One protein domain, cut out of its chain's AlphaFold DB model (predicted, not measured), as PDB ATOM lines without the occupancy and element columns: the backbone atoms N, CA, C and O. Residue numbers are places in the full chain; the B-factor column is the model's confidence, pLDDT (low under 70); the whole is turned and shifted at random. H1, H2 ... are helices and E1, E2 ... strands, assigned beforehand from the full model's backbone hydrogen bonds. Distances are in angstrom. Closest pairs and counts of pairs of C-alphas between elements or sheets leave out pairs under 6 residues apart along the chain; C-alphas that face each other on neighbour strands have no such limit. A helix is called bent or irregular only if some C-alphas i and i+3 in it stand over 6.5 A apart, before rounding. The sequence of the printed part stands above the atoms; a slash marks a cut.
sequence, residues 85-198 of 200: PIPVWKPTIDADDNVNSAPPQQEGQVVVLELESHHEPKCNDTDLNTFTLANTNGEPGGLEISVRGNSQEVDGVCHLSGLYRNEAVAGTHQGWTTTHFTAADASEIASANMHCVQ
ATOM      1  N   PRO A  85      35.861   5.656 -15.269       97.25
ATOM      2  CA  PRO A  85      34.833   6.376 -14.533       97.25
ATOM      3  C   PRO A  85      33.797   6.972 -15.492       97.25
ATOM      4  O   PRO A  85      34.147   7.628 -16.475       97.25
ATOM      5  N   ILE A  86      32.521   6.746 -15.191       97.69
ATOM      6  CA  ILE A  86      31.377   7.406 -15.817       97.69
ATOM      7  C   ILE A  86      31.073   8.645 -14.967       97.69
ATOM      8  O   ILE A  86      30.624   8.485 -13.827       97.69
ATOM      9  N   PRO A  87      31.334   9.863 -15.466       97.38
ATOM     10  CA  PRO A  87      30.984  11.078 -14.747       97.38
ATOM     11  C   PRO A  87      29.464  11.212 -14.620       97.38
ATOM     12  O   PRO A  87      28.701  10.763 -15.479       97.38
ATOM     13  N   VAL A  88      29.041  11.867 -13.545       96.75
ATOM     14  CA  VAL A  88      27.648  12.220 -13.283       96.75
ATOM     15  C   VAL A  88      27.476  13.705 -13.592       96.75
ATOM     16  O   VAL A  88      28.198  14.536 -13.042       96.75
ATOM     17  N   TRP A  89      26.540  14.043 -14.473       97.06
ATOM     18  CA  TRP A  89      26.217  15.415 -14.849       97.06
ATOM     19  C   TRP A  89      24.739  15.697 -14.569       97.06
ATOM     20  O   TRP A  89      23.852  15.150 -15.218       97.06
ATOM     21  N   LYS A  90      24.499  16.540 -13.561       96.88
ATOM     22  CA  LYS A  90      23.169  16.926 -13.069       96.88
ATOM     23  C   LYS A  90      23.113  18.449 -12.908       96.88
ATOM     24  O   LYS A  90      23.267  18.949 -11.790       96.88
ATOM     25  N   PRO A  91      23.065  19.210 -14.013       97.31
ATOM     26  CA  PRO A  91      23.011  20.662 -13.937       97.31
ATOM     27  C   PRO A  91      21.677  21.117 -13.335       97.31
ATOM     28  O   PRO A  91      20.689  20.390 -13.325       97.31
ATOM     29  N   THR A  92      21.636  22.361 -12.868       96.50
ATOM     30  CA  THR A  92      20.357  23.047 -12.648       96.50
ATOM     31  C   THR A  92      19.885  23.625 -13.974       96.50
ATOM     32  O   THR A  92      20.714  24.153 -14.722       96.50
ATOM     33  N   ILE A  93      18.583  23.527 -14.232       95.94
ATOM     34  CA  ILE A  93      17.926  23.995 -15.453       95.94
ATOM     35  C   ILE A  93      16.925  25.083 -15.068       95.94
ATOM     36  O   ILE A  93      16.259  24.972 -14.035       95.94
ATOM     37  N   ASP A  94      16.881  26.170 -15.833       94.75
ATOM     38  CA  ASP A  94      15.885  27.225 -15.653       94.75
ATOM     39  C   ASP A  94      14.649  27.021 -16.547       94.75
ATOM     40  O   ASP A  94      14.535  26.046 -17.282       94.75
ATOM     41  N   ALA A  95      13.682  27.937 -16.468       91.94
ATOM     42  CA  ALA A  95      12.440  27.839 -17.237       91.94
ATOM     43  C   ALA A  95      12.638  27.974 -18.760       91.94
ATOM     44  O   ALA A  95      11.713  27.674 -19.507       91.94
ATOM     45  N   ASP A  96      13.812  28.433 -19.199       93.31
ATOM     46  CA  ASP A  96      14.199  28.622 -20.597       93.31
ATOM     47  C   ASP A  96      15.107  27.477 -21.098       93.31
ATOM     48  O   ASP A  96      15.752  27.607 -22.138       93.31
ATOM     49  N   ASP A  97      15.173  26.367 -20.353       94.75
ATOM     50  CA  ASP A  97      16.046  25.210 -20.588       94.75
ATOM     51  C   ASP A  97      17.545  25.565 -20.663       94.75
ATOM     52  O   ASP A  97      18.352  24.867 -21.294       94.75
ATOM     53  N   ASN A  98      17.962  26.632 -19.965       96.06
ATOM     54  CA  ASN A  98      19.380  26.914 -19.791       96.06
ATOM     55  C   ASN A  98      19.967  26.084 -18.654       96.06
ATOM     56  O   ASN A  98      19.477  26.105 -17.524       96.06
ATOM     57  N   VAL A  99      21.090  25.424 -18.926       97.12
ATOM     58  CA  VAL A  99      21.871  24.708 -17.914       97.12
ATOM     59  C   VAL A  99      22.909  25.625 -17.271       97.12
ATOM     60  O   VAL A  99      23.472  26.518 -17.904       97.12
ATOM     61  N   ASN A 100      23.241  25.363 -16.008       96.50
ATOM     62  CA  ASN A 100      24.249  26.134 -15.268       96.50
ATOM     63  C   ASN A 100      25.693  25.596 -15.369       96.50
ATOM     64  O   ASN A 100      26.609  26.187 -14.795       96.50
ATOM     65  N   SER A 101      25.914  24.462 -16.038       97.31
ATOM     66  CA  SER A 101      27.236  23.840 -16.162       97.31
ATOM     67  C   SER A 101      27.371  23.049 -17.460       97.31
ATOM     68  O   SER A 101      26.402  22.479 -17.955       97.31
ATOM     69  N   ALA A 102      28.586  23.007 -18.012       96.62
ATOM     70  CA  ALA A 102      28.872  22.252 -19.228       96.62
ATOM     71  C   ALA A 102      28.932  20.740 -18.946       96.62
ATOM     72  O   ALA A 102      29.530  20.342 -17.939       96.62
ATOM     73  N   PRO A 103      28.390  19.892 -19.838       96.56
ATOM     74  CA  PRO A 103      28.564  18.455 -19.739       96.56
ATOM     75  C   PRO A 103      30.000  18.040 -20.094       96.56
ATOM     76  O   PRO A 103      30.702  18.778 -20.797       96.56
ATOM     77  N   PRO A 104      30.438  16.837 -19.682       95.75
ATOM     78  CA  PRO A 104      31.677  16.232 -20.166       95.75
ATOM     79  C   PRO A 104      31.720  16.172 -21.704       95.75
ATOM     80  O   PRO A 104      30.819  15.630 -22.338       95.75
ATOM     81  N   GLN A 105      32.769  16.741 -22.309       92.56
ATOM     82  CA  GLN A 105      32.869  16.956 -23.764       92.56
ATOM     83  C   GLN A 105      33.676  15.880 -24.510       92.56
ATOM     84  O   GLN A 105      33.937  16.023 -25.703       92.56
ATOM     85  N   GLN A 106      34.130  14.816 -23.842       94.25
ATOM     86  CA  GLN A 106      34.952  13.807 -24.511       94.25
ATOM     87  C   GLN A 106      34.094  12.967 -25.470       94.25
ATOM     88  O   GLN A 106      33.055  12.434 -25.083       94.25
ATOM     89  N   GLU A 107      34.533  12.841 -26.722       94.19
ATOM     90  CA  GLU A 107      33.845  12.045 -27.742       94.19
ATOM     91  C   GLU A 107      33.706  10.577 -27.310       94.19
ATOM     92  O   GLU A 107      34.652   9.966 -26.806       94.19
ATOM     93  N   GLY A 108      32.512  10.009 -27.502       95.75
ATOM     94  CA  GLY A 108      32.202   8.618 -27.171       95.75
ATOM     95  C   GLY A 108      32.121   8.324 -25.672       95.75
ATOM     96  O   GLY A 108      31.831   7.179 -25.302       95.75
ATOM     97  N   GLN A 109      32.360   9.322 -24.814       96.94
ATOM     98  CA  GLN A 109      32.272   9.190 -23.366       96.94
ATOM     99  C   GLN A 109      30.831   8.908 -22.946       96.94
ATOM    100  O   GLN A 109      29.887   9.534 -23.427       96.94
ATOM    101  N   VAL A 110      30.681   7.949 -22.035       97.81
ATOM    102  CA  VAL A 110      29.411   7.650 -21.376       97.81
ATOM    103  C   VAL A 110      29.282   8.542 -20.144       97.81
ATOM    104  O   VAL A 110      30.245   8.672 -19.391       97.81
ATOM    105  N   VAL A 111      28.106   9.125 -19.935       97.88
ATOM    106  CA  VAL A 111      27.776  10.035 -18.831       97.88
ATOM    107  C   VAL A 111      26.468   9.573 -18.186       97.88
ATOM    108  O   VAL A 111      25.554   9.152 -18.895       97.88
ATOM    109  N   VAL A 112      26.371   9.652 -16.856       97.56
ATOM    110  CA  VAL A 112      25.069   9.610 -16.169       97.56
ATOM    111  C   VAL A 112      24.494  11.017 -16.203       97.56
ATOM    112  O   VAL A 112      25.095  11.932 -15.644       97.56
ATOM    113  N   LEU A 113      23.357  11.185 -16.861       96.62
ATOM    114  CA  LEU A 113      22.701  12.471 -17.064       96.62
ATOM    115  C   LEU A 113      21.364  12.474 -16.323       96.62
ATOM    116  O   LEU A 113      20.681  11.451 -16.275       96.62
ATOM    117  N   GLU A 114      21.023  13.614 -15.729       96.44
ATOM    118  CA  GLU A 114      19.713  13.887 -15.134       96.44
ATOM    119  C   GLU A 114      19.326  15.323 -15.491       96.44
ATOM    120  O   GLU A 114      19.982  16.268 -15.046       96.44
ATOM    121  N   LEU A 115      18.320  15.472 -16.351       96.06
ATOM    122  CA  LEU A 115      17.789  16.750 -16.817       96.06
ATOM    123  C   LEU A 115      16.262  16.748 -16.739       96.06
ATOM    124  O   LEU A 115      15.615  15.708 -16.869       96.06
ATOM    125  N   GLU A 116      15.705  17.937 -16.594       94.81
ATOM    126  CA  GLU A 116      14.279  18.235 -16.621       94.81
ATOM    127  C   GLU A 116      14.051  19.289 -17.708       94.81
ATOM    128  O   GLU A 116      14.633  20.368 -17.650       94.81
ATOM    129  N   SER A 117      13.258  18.962 -18.727       92.81
ATOM    130  CA  SER A 117      12.857  19.904 -19.775       92.81
ATOM    131  C   SER A 117      11.498  20.488 -19.426       92.81
ATOM    132  O   SER A 117      10.535  19.739 -19.207       92.81
ATOM    133  N   HIS A 118      11.417  21.818 -19.405       87.38
ATOM    134  CA  HIS A 118      10.177  22.547 -19.138       87.38
ATOM    135  C   HIS A 118       9.457  22.992 -20.419       87.38
ATOM    136  O   HIS A 118       8.250  23.245 -20.368       87.38
ATOM    137  N   HIS A 119      10.149  23.062 -21.563       83.44
ATOM    138  CA  HIS A 119       9.503  23.316 -22.851       83.44
ATOM    139  C   HIS A 119       8.906  22.056 -23.481       83.44
ATOM    140  O   HIS A 119       9.412  20.948 -23.312       83.44
ATOM    141  N   GLU A 120       7.845  22.253 -24.274       67.31
ATOM    142  CA  GLU A 120       7.306  21.234 -25.177       67.31
ATOM    143  C   GLU A 120       8.344  20.914 -26.270       67.31
ATOM    144  O   GLU A 120       8.501  21.664 -27.238       67.31
ATOM    145  N   PRO A 121       9.002  19.753 -26.176       59.91
ATOM    146  CA  PRO A 121       8.562  18.642 -27.008       59.91
ATOM    147  C   PRO A 121       7.921  17.546 -26.152       59.91
ATOM    148  O   PRO A 121       8.282  17.327 -25.001       59.91
ATOM    149  N   LYS A 122       6.936  16.839 -26.722       69.75
ATOM    150  CA  LYS A 122       6.322  15.662 -26.082       69.75
ATOM    151  C   LYS A 122       7.441  14.726 -25.654       69.75
ATOM    152  O   LYS A 122       8.228  14.380 -26.532       69.75
ATOM    153  N   CYS A 123       7.494  14.292 -24.394       87.06
ATOM    154  CA  CYS A 123       8.450  13.272 -23.975       87.06
ATOM    155  C   CYS A 123       8.388  12.088 -24.923       87.06
ATOM    156  O   CYS A 123       7.413  11.334 -24.958       87.06
ATOM    157  N   ASN A 124       9.403  11.992 -25.766       87.62
ATOM    158  CA  ASN A 124       9.506  10.947 -26.742       87.62
ATOM    159  C   ASN A 124      10.977  10.684 -27.011       87.62
ATOM    160  O   ASN A 124      11.803  11.593 -27.091       87.62
ATOM    161  N   ASP A 125      11.286   9.407 -27.178       88.25
ATOM    162  CA  ASP A 125      12.662   8.961 -27.327       88.25
ATOM    163  C   ASP A 125      13.219   9.194 -28.742       88.25
ATOM    164  O   ASP A 125      14.372   8.867 -29.022       88.25
ATOM    165  N   THR A 126      12.407   9.739 -29.654       89.62
ATOM    166  CA  THR A 126      12.771   9.963 -31.060       89.62
ATOM    167  C   THR A 126      13.270  11.379 -31.342       89.62
ATOM    168  O   THR A 126      14.157  11.558 -32.183       89.62
ATOM    169  N   ASP A 127      12.743  12.369 -30.633       91.31
ATOM    170  CA  ASP A 127      13.033  13.783 -30.813       91.31
ATOM    171  C   ASP A 127      14.226  14.213 -29.949       91.31
ATOM    172  O   ASP A 127      14.665  13.518 -29.031       91.31
ATOM    173  N   LEU A 128      14.805  15.360 -30.307       93.19
ATOM    174  CA  LEU A 128      15.909  15.970 -29.572       93.19
ATOM    175  C   LEU A 128      15.354  16.999 -28.591       93.19
ATOM    176  O   LEU A 128      14.693  17.951 -29.000       93.19
ATOM    177  N   ASN A 129      15.676  16.826 -27.315       94.44
ATOM    178  CA  ASN A 129      15.496  17.850 -26.293       94.44
ATOM    179  C   ASN A 129      16.737  18.739 -26.315       94.44
ATOM    180  O   ASN A 129      17.852  18.218 -26.291       94.44
ATOM    181  N   THR A 130      16.559  20.053 -26.422       95.00
ATOM    182  CA  THR A 130      17.672  20.994 -26.601       95.00
ATOM    183  C   THR A 130      17.810  21.863 -25.366       95.00
ATOM    184  O   THR A 130      16.839  22.475 -24.941       95.00
ATOM    185  N   PHE A 131      19.025  21.937 -24.836       96.06
ATOM    186  CA  PHE A 131      19.393  22.777 -23.705       96.06
ATOM    187  C   PHE A 131      20.505  23.732 -24.119       96.06
ATOM    188  O   PHE A 131      21.313  23.421 -25.000       96.06
ATOM    189  N   THR A 132      20.593  24.877 -23.453       96.94
ATOM    190  CA  THR A 132      21.593  25.898 -23.778       96.94
ATOM    191  C   THR A 132      22.464  26.255 -22.586       96.94
ATOM    192  O   THR A 132      22.010  26.395 -21.459       96.94
ATOM    193  N   LEU A 133      23.756  26.444 -22.833       96.94
ATOM    194  CA  LEU A 133      24.691  27.031 -21.881       96.94
ATOM    195  C   LEU A 133      25.278  28.293 -22.503       96.94
ATOM    196  O   LEU A 133      26.100  28.225 -23.419       96.94
ATOM    197  N   ALA A 134      24.859  29.449 -21.997       94.50
ATOM    198  CA  ALA A 134      25.367  30.731 -22.460       94.50
ATOM    199  C   ALA A 134      26.846  30.929 -22.089       94.50
ATOM    200  O   ALA A 134      27.314  30.508 -21.026       94.50
ATOM    201  N   ASN A 135      27.583  31.642 -22.942       91.19
ATOM    202  CA  ASN A 135      28.942  32.067 -22.623       91.19
ATOM    203  C   ASN A 135      28.959  33.003 -21.404       91.19
ATOM    204  O   ASN A 135      28.338  34.066 -21.401       91.19
ATOM    205  N   THR A 136      29.777  32.686 -20.402       89.75
ATOM    206  CA  THR A 136      29.931  33.525 -19.197       89.75
ATOM    207  C   THR A 136      30.617  34.866 -19.467       89.75
ATOM    208  O   THR A 136      30.567  35.768 -18.636       89.75
ATOM    209  N   ASN A 137      31.277  35.006 -20.619       90.81
ATOM    210  CA  ASN A 137      32.078  36.181 -20.968       90.81
ATOM    211  C   ASN A 137      31.263  37.299 -21.643       90.81
ATOM    212  O   ASN A 137      31.839  38.313 -22.026       90.81
ATOM    213  N   GLY A 138      29.948  37.118 -21.816       86.81
ATOM    214  CA  GLY A 138      29.073  38.084 -22.493       86.81
ATOM    215  C   GLY A 138      29.200  38.103 -24.021       86.81
ATOM    216  O   GLY A 138      28.506  38.874 -24.681       86.81
ATOM    217  N   GLU A 139      30.059  37.255 -24.586       90.31
ATOM    218  CA  GLU A 139      30.164  37.050 -26.028       90.31
ATOM    219  C   GLU A 139      28.928  36.303 -26.553       90.31
ATOM    220  O   GLU A 139      28.468  35.358 -25.901       90.31
ATOM    221  N   PRO A 140      28.402  36.669 -27.734       90.31
ATOM    222  CA  PRO A 140      27.312  35.925 -28.349       90.31
ATOM    223  C   PRO A 140      27.745  34.480 -28.632       90.31
ATOM    224  O   PRO A 140      28.877  34.229 -29.045       90.31
ATOM    225  N   GLY A 141      26.830  33.538 -28.419       93.44
ATOM    226  CA  GLY A 141      27.088  32.108 -28.575       93.44
ATOM    227  C   GLY A 141      27.029  31.345 -27.257       93.44
ATOM    228  O   GLY A 141      26.593  31.864 -26.225       93.44
ATOM    229  N   GLY A 142      27.492  30.103 -27.305       95.19
ATOM    230  CA  GLY A 142      27.432  29.194 -26.172       95.19
ATOM    231  C   GLY A 142      27.576  27.742 -26.598       95.19
ATOM    232  O   GLY A 142      28.098  27.433 -27.672       95.19
ATOM    233  N   LEU A 143      27.091  26.855 -25.742       95.81
ATOM    234  CA  LEU A 143      26.989  25.432 -26.012       95.81
ATOM    235  C   LEU A 143      25.513  25.043 -26.120       95.81
ATOM    236  O   LEU A 143      24.738  25.257 -25.194       95.81
ATOM    237  N   GLU A 144      25.149  24.475 -27.260       96.06
ATOM    238  CA  GLU A 144      23.871  23.814 -27.499       96.06
ATOM    239  C   GLU A 144      24.032  22.321 -27.189       96.06
ATOM    240  O   GLU A 144      24.993  21.680 -27.625       96.06
ATOM    241  N   ILE A 145      23.120  21.773 -26.395       96.38
ATOM    242  CA  ILE A 145      23.186  20.411 -25.873       96.38
ATOM    243  C   ILE A 145      21.912  19.700 -26.303       96.38
ATOM    244  O   ILE A 145      20.837  19.981 -25.780       96.38
ATOM    245  N   SER A 146      22.031  18.772 -27.243       95.88
ATOM    246  CA  SER A 146      20.888  18.014 -27.753       95.88
ATOM    247  C   SER A 146      20.879  16.620 -27.140       95.88
ATOM    248  O   SER A 146      21.866  15.895 -27.245       95.88
ATOM    249  N   VAL A 147      19.772  16.218 -26.523       96.38
ATOM    250  CA  VAL A 147      19.636  14.946 -25.804       96.38
ATOM    251  C   VAL A 147      18.481  14.135 -26.386       96.38
ATOM    252  O   VAL A 147      17.379  14.653 -26.571       96.38
ATOM    253  N   ARG A 148      18.725  12.853 -26.673       95.75
ATOM    254  CA  ARG A 148      17.735  11.916 -27.223       95.75
ATOM    255  C   ARG A 148      17.625  10.644 -26.388       95.75
ATOM    256  O   ARG A 148      18.637  10.008 -26.094       95.75
ATOM    257  N   GLY A 149      16.387  10.213 -26.146       95.50
ATOM    258  CA  GLY A 149      16.065   8.939 -25.499       95.50
ATOM    259  C   GLY A 149      16.077   8.995 -23.973       95.50
ATOM    260  O   GLY A 149      16.426  10.021 -23.384       95.50
ATOM    261  N   ASN A 150      15.704   7.871 -23.353       94.38
ATOM    262  CA  ASN A 150      15.526   7.716 -21.903       94.38
ATOM    263  C   ASN A 150      14.677   8.848 -21.288       94.38
ATOM    264  O   ASN A 150      15.007   9.389 -20.231       94.38
ATOM    265  N   SER A 151      13.605   9.226 -21.989       93.75
ATOM    266  CA  SER A 151      12.691  10.282 -21.564       93.75
ATOM    267  C   SER A 151      11.477   9.707 -20.829       93.75
ATOM    268  O   SER A 151      10.936   8.666 -21.201       93.75
ATOM    269  N   GLN A 152      11.032  10.392 -19.780       93.50
ATOM    270  CA  GLN A 152       9.830  10.045 -19.033       93.50
ATOM    271  C   GLN A 152       9.051  11.311 -18.679       93.50
ATOM    272  O   GLN A 152       9.595  12.232 -18.076       93.50
ATOM    273  N   GLU A 153       7.762  11.348 -19.021       93.19
ATOM    274  CA  GLU A 153       6.869  12.425 -18.585       93.19
ATOM    275  C   GLU A 153       6.389  12.153 -17.156       93.19
ATOM    276  O   GLU A 153       5.785  11.107 -16.886       93.19
ATOM    277  N   VAL A 154       6.639  13.094 -16.247       91.06
ATOM    278  CA  VAL A 154       6.137  13.069 -14.867       91.06
ATOM    279  C   VAL A 154       5.560  14.444 -14.559       91.06
ATOM    280  O   VAL A 154       6.237  15.453 -14.712       91.06
ATOM    281  N   ASP A 155       4.279  14.500 -14.190       90.56
ATOM    282  CA  ASP A 155       3.568  15.750 -13.871       90.56
ATOM    283  C   ASP A 155       3.676  16.850 -14.955       90.56
ATOM    284  O   ASP A 155       3.651  18.045 -14.661       90.56
ATOM    285  N   GLY A 156       3.764  16.445 -16.228       88.69
ATOM    286  CA  GLY A 156       3.890  17.355 -17.372       88.69
ATOM    287  C   GLY A 156       5.297  17.927 -17.588       88.69
ATOM    288  O   GLY A 156       5.455  18.812 -18.424       88.69
ATOM    289  N   VAL A 157       6.302  17.437 -16.858       90.56
ATOM    290  CA  VAL A 157       7.724  17.753 -17.046       90.56
ATOM    291  C   VAL A 157       8.416  16.568 -17.704       90.56
ATOM    292  O   VAL A 157       8.121  15.411 -17.384       90.56
ATOM    293  N   CYS A 158       9.341  16.845 -18.628       93.88
ATOM    294  CA  CYS A 158      10.115  15.787 -19.255       93.88
ATOM    295  C   CYS A 158      11.406  15.502 -18.508       93.88
ATOM    296  O   CYS A 158      12.339  16.298 -18.552       93.88
ATOM    297  N   HIS A 159      11.481  14.342 -17.866       94.75
ATOM    298  CA  HIS A 159      12.687  13.875 -17.201       94.75
ATOM    299  C   HIS A 159      13.525  13.058 -18.180       94.75
ATOM    300  O   HIS A 159      13.072  12.038 -18.702       94.75
ATOM    301  N   LEU A 160      14.760  13.488 -18.413       95.31
ATOM    302  CA  LEU A 160      15.766  12.749 -19.164       95.31
ATOM    303  C   LEU A 160      16.788  12.228 -18.167       95.31
ATOM    304  O   LEU A 160      17.551  13.006 -17.594       95.31
ATOM    305  N   SER A 161      16.776  10.922 -17.911       95.62
ATOM    306  CA  SER A 161      17.633  10.340 -16.880       95.62
ATOM    307  C   SER A 161      18.199   8.988 -17.286       95.62
ATOM    308  O   SER A 161      17.518   8.155 -17.880       95.62
ATOM    309  N   GLY A 162      19.474   8.762 -16.974       95.81
ATOM    310  CA  GLY A 162      20.146   7.487 -17.216       95.81
ATOM    311  C   GLY A 162      21.514   7.648 -17.862       95.81
ATOM    312  O   GLY A 162      22.213   8.636 -17.643       95.81
ATOM    313  N   LEU A 163      21.922   6.645 -18.639       97.44
ATOM    314  CA  LEU A 163      23.201   6.646 -19.344       97.44
ATOM    315  C   LEU A 163      23.055   7.211 -20.747       97.44
ATOM    316  O   LEU A 163      22.196   6.775 -21.512       97.44
ATOM    317  N   TYR A 164      23.959   8.113 -21.103       98.00
ATOM    318  CA  TYR A 164      24.036   8.703 -22.430       98.00
ATOM    319  C   TYR A 164      25.464   8.650 -22.947       98.00
ATOM    320  O   TYR A 164      26.420   8.706 -22.173       98.00
ATOM    321  N   ARG A 165      25.616   8.550 -24.263       98.00
ATOM    322  CA  ARG A 165      26.902   8.617 -24.952       98.00
ATOM    323  C   ARG A 165      27.004   9.938 -25.703       98.00
ATOM    324  O   ARG A 165      26.102  10.270 -26.467       98.00
ATOM    325  N   ASN A 166      28.103  10.656 -25.492       96.75
ATOM    326  CA  ASN A 166      28.423  11.857 -26.255       96.75
ATOM    327  C   ASN A 166      28.827  11.483 -27.689       96.75
ATOM    328  O   ASN A 166      29.733  10.668 -27.896       96.75
ATOM    329  N   GLU A 167      28.182  12.095 -28.671       94.81
ATOM    330  CA  GLU A 167      28.476  11.962 -30.092       94.81
ATOM    331  C   GLU A 167      29.233  13.197 -30.586       94.81
ATOM    332  O   GLU A 167      28.863  14.338 -30.299       94.81
ATOM    333  N   ALA A 168      30.297  12.982 -31.363       82.56
ATOM    334  CA  ALA A 168      31.002  14.089 -31.989       82.56
ATOM    335  C   ALA A 168      30.110  14.772 -33.030       82.56
ATOM    336  O   ALA A 168      29.718  14.174 -34.033       82.56
ATOM    337  N   VAL A 169      29.865  16.065 -32.821       87.56
ATOM    338  CA  VAL A 169      29.215  16.931 -33.800       87.56
ATOM    339  C   VAL A 169      30.274  17.856 -34.378       87.56
ATOM    340  O   VAL A 169      30.834  18.711 -33.695       87.56
ATOM    341  N   ALA A 170      30.590  17.672 -35.656       81.69
ATOM    342  CA  ALA A 170      31.514  18.559 -36.341       81.69
ATOM    343  C   ALA A 170      30.798  19.868 -36.701       81.69
ATOM    344  O   ALA A 170      29.962  19.892 -37.602       81.69
ATOM    345  N   GLY A 171      31.154  20.968 -36.036       77.50
ATOM    346  CA  GLY A 171      30.733  22.298 -36.467       77.50
ATOM    347  C   GLY A 171      30.664  23.337 -35.355       77.50
ATOM    348  O   GLY A 171      30.481  23.032 -34.183       77.50
ATOM    349  N   THR A 172      30.794  24.596 -35.759       84.06
ATOM    350  CA  THR A 172      30.409  25.757 -34.955       84.06
ATOM    351  C   THR A 172      29.469  26.580 -35.818       84.06
ATOM    352  O   THR A 172      29.838  26.962 -36.931       84.06
ATOM    353  N   HIS A 173      28.260  26.851 -35.340       87.75
ATOM    354  CA  HIS A 173      27.283  27.652 -36.068       87.75
ATOM    355  C   HIS A 173      27.021  28.944 -35.297       87.75
ATOM    356  O   HIS A 173      26.505  28.924 -34.190       87.75
ATOM    357  N   GLN A 174      27.411  30.085 -35.872       87.56
ATOM    358  CA  GLN A 174      27.171  31.413 -35.283       87.56
ATOM    359  C   GLN A 174      27.719  31.581 -33.848       87.56
ATOM    360  O   GLN A 174      27.093  32.221 -33.011       87.56
ATOM    361  N   GLY A 175      28.885  30.997 -33.556       89.38
ATOM    362  CA  GLY A 175      29.481  31.041 -32.214       89.38
ATOM    363  C   GLY A 175      28.898  30.026 -31.226       89.38
ATOM    364  O   GLY A 175      29.341  29.986 -30.081       89.38
ATOM    365  N   TRP A 176      27.954  29.187 -31.664       93.12
ATOM    366  CA  TRP A 176      27.469  28.043 -30.902       93.12
ATOM    367  C   TRP A 176      28.246  26.784 -31.261       93.12
ATOM    368  O   TRP A 176      28.374  26.424 -32.437       93.12
ATOM    369  N   THR A 177      28.777  26.125 -30.240       93.81
ATOM    370  CA  THR A 177      29.220  24.731 -30.321       93.81
ATOM    371  C   THR A 177      28.048  23.826 -29.984       93.81
ATOM    372  O   THR A 177      27.257  24.179 -29.113       93.81
ATOM    373  N   THR A 178      27.959  22.661 -30.614       94.81
ATOM    374  CA  THR A 178      26.879  21.703 -30.354       94.81
ATOM    375  C   THR A 178      27.466  20.395 -29.829       94.81
ATOM    376  O   THR A 178      28.484  19.923 -30.333       94.81
ATOM    377  N   THR A 179      26.826  19.800 -28.826       95.56
ATOM    378  CA  THR A 179      27.126  18.452 -28.324       95.56
ATOM    379  C   THR A 179      25.846  17.626 -28.326       95.56
ATOM    380  O   THR A 179      24.778  18.130 -27.977       95.56
ATOM    381  N   HIS A 180      25.932  16.374 -28.773       96.69
ATOM    382  CA  HIS A 180      24.786  15.475 -28.862       96.69
ATOM    383  C   HIS A 180      24.957  14.306 -27.897       96.69
ATOM    384  O   HIS A 180      26.008  13.675 -27.856       96.69
ATOM    385  N   PHE A 181      23.900  13.993 -27.158       97.56
ATOM    386  CA  PHE A 181      23.829  12.866 -26.244       97.56
ATOM    387  C   PHE A 181      22.713  11.925 -26.674       97.56
ATOM    388  O   PHE A 181      21.540  12.299 -26.699       97.56
ATOM    389  N   THR A 182      23.073  10.677 -26.951       97.50
ATOM    390  CA  THR A 182      22.109   9.612 -27.249       97.50
ATOM    391  C   THR A 182      22.074   8.626 -26.091       97.50
ATOM    392  O   THR A 182      23.125   8.237 -25.576       97.50
ATOM    393  N   ALA A 183      20.873   8.223 -25.677       97.00
ATOM    394  CA  ALA A 183      20.671   7.186 -24.674       97.00
ATOM    395  C   ALA A 183      21.490   5.925 -25.004       97.00
ATOM    396  O   ALA A 183      21.447   5.406 -26.120       97.00
ATOM    397  N   ALA A 184      22.248   5.443 -24.023       96.81
ATOM    398  CA  ALA A 184      23.050   4.234 -24.127       96.81
ATOM    399  C   ALA A 184      22.363   3.066 -23.408       96.81
ATOM    400  O   ALA A 184      21.691   3.258 -22.393       96.81
ATOM    401  N   ASP A 185      22.568   1.843 -23.903       95.75
ATOM    402  CA  ASP A 185      22.039   0.640 -23.260       95.75
ATOM    403  C   ASP A 185      22.797   0.357 -21.952       95.75
ATOM    404  O   ASP A 185      23.982  -0.001 -21.941       95.75
ATOM    405  N   ALA A 186      22.098   0.514 -20.828       93.38
ATOM    406  CA  ALA A 186      22.650   0.259 -19.505       93.38
ATOM    407  C   ALA A 186      23.093  -1.200 -19.320       93.38
ATOM    408  O   ALA A 186      24.093  -1.451 -18.648       93.38
ATOM    409  N   SER A 187      22.401  -2.159 -19.942       94.25
ATOM    410  CA  SER A 187      22.726  -3.586 -19.853       94.25
ATOM    411  C   SER A 187      24.032  -3.900 -20.577       94.25
ATOM    412  O   SER A 187      24.861  -4.656 -20.063       94.25
ATOM    413  N   GLU A 188      24.252  -3.290 -21.743       95.94
ATOM    414  CA  GLU A 188      25.511  -3.404 -22.483       95.94
ATOM    415  C   GLU A 188      26.679  -2.879 -21.635       95.94
ATOM    416  O   GLU A 188      27.661  -3.588 -21.409       95.94
ATOM    417  N   ILE A 189      26.540  -1.672 -21.078       95.38
ATOM    418  CA  ILE A 189      27.592  -1.030 -20.280       95.38
ATOM    419  C   ILE A 189      27.857  -1.803 -18.978       95.38
ATOM    420  O   ILE A 189      29.018  -2.017 -18.614       95.38
ATOM    421  N   ALA A 190      26.807  -2.261 -18.290       94.88
ATOM    422  CA  ALA A 190      26.927  -3.049 -17.066       94.88
ATOM    423  C   ALA A 190      27.595  -4.407 -17.323       94.88
ATOM    424  O   ALA A 190      28.514  -4.797 -16.598       94.88
ATOM    425  N   SER A 191      27.189  -5.113 -18.383       95.12
ATOM    426  CA  SER A 191      27.730  -6.439 -18.714       95.12
ATOM    427  C   SER A 191      29.207  -6.412 -19.115       95.12
ATOM    428  O   SER A 191      29.924  -7.382 -18.864       95.12
ATOM    429  N   ALA A 192      29.692  -5.294 -19.664       96.50
ATOM    430  CA  ALA A 192      31.101  -5.121 -19.993       96.50
ATOM    431  C   ALA A 192      32.009  -5.091 -18.749       96.50
ATOM    432  O   ALA A 192      33.188  -5.430 -18.844       96.50
ATOM    433  N   ASN A 193      31.492  -4.666 -17.585       95.62
ATOM    434  CA  ASN A 193      32.246  -4.508 -16.332       95.62
ATOM    435  C   ASN A 193      33.558  -3.690 -16.475       95.62
ATOM    436  O   ASN A 193      34.492  -3.826 -15.685       95.62
ATOM    437  N   MET A 194      33.636  -2.824 -17.489       97.62
ATOM    438  CA  MET A 194      34.777  -1.931 -17.735       97.62
ATOM    439  C   MET A 194      34.563  -0.534 -17.153       97.62
ATOM    440  O   MET A 194      35.469   0.294 -17.198       97.62
ATOM    441  N   HIS A 195      33.370  -0.269 -16.624       97.44
ATOM    442  CA  HIS A 195      32.945   1.040 -16.161       97.44
ATOM    443  C   HIS A 195      32.560   1.024 -14.683       97.44
ATOM    444  O   HIS A 195      32.153  -0.004 -14.138       97.44
ATOM    445  N   CYS A 196      32.679   2.181 -14.046       97.06
ATOM    446  CA  CYS A 196      32.157   2.434 -12.711       97.06
ATOM    447  C   CYS A 196      31.565   3.844 -12.654       97.06
ATOM    448  O   CYS A 196      32.022   4.725 -13.378       97.06
ATOM    449  N   VAL A 197      30.555   4.079 -11.818       96.94
ATOM    450  CA  VAL A 197      29.956   5.416 -11.671       96.94
ATOM    451  C   VAL A 197      30.826   6.270 -10.751       96.94
ATOM    452  O   VAL A 197      31.137   5.867  -9.627       96.94
ATOM    453  N   GLN A 198      31.239   7.448 -11.217       95.12
ATOM    454  CA  GLN A 198      31.967   8.401 -10.390       95.12
ATOM    455  C   GLN A 198      31.016   8.998  -9.350       95.12
ATOM    456  O   GLN A 198      29.971   9.541  -9.699       95.12
TER     457      GLN A 198
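AT A GLANCE: This is residues 85 to 198 of the 200 residues of an uncharacterized protein of Pseudoxanthomonas sp. GM95 (UniProt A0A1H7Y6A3). A strongly twisted sheet folds round like a loose, half-open barrel: E2, E3 and E6 make one wall, and sharply bent E5 turns the corner to E1 and E4. H1 and E7 lie at one end, where E7 pairs with residues 85 to 86. The printed part has 114 residues, 54 of them, under half, in named elements, in the order E1 E2 E3 E4 E5 E6 H1 E7. The class is mostly strand, the six-stranded sheet is branched and mixed, and the whole is compact, with a radius of gyration of the C-alphas of 14.1 A and spans of 44 by 33 by 23 A.

IN THESE COORDINATES: Start at Pro 85; residues 85 to 109 hold no named element. Find C-alpha 110 at (29.411, 7.650, -21.376), where E1 begins, running to 117 over 20.7 A. Then come E2, residues 129 to 134, E3, 142 to 148, and E4, 151 to 154. E5, 157 to 167, spans 25.2 A, and E6, 176 to 183, spans 22.8 A. H1, 186 to 192, leads to E7, 195 to 197, ending at C-alpha 197 (29.956, 5.416, -11.671).

HOW THE PARTS SIT: Look first at E5, which bends by 82 degrees at residue 163. Antiparallel E1 lies on one side of it, with N 113 and O 162 2.9 A apart; E4 and E6 lie on the other. E4, E5 and E6 form a meander, each strand the antiparallel neighbour of the one before, with N 152 to O 159 at 2.8 A and N 165 to O 182 at 2.8 A. E3 is parallel to E6, with N 146 to O 179 at 2.9 A, and forms a hairpin with E2, with N 131 to O 145 at 2.8 A. H1 only grazes the sheet with residues 186 to 189, and its O i to N i+4 pairs are each within hydrogen-bond range.

THE WHOLE: The C-alphas of Gly 138 and Ser 191 are the two farthest apart, 44.7 A. The printed part has no cut, E1 to E2 is a long link, and residues 120 to 122 have pLDDT under 70.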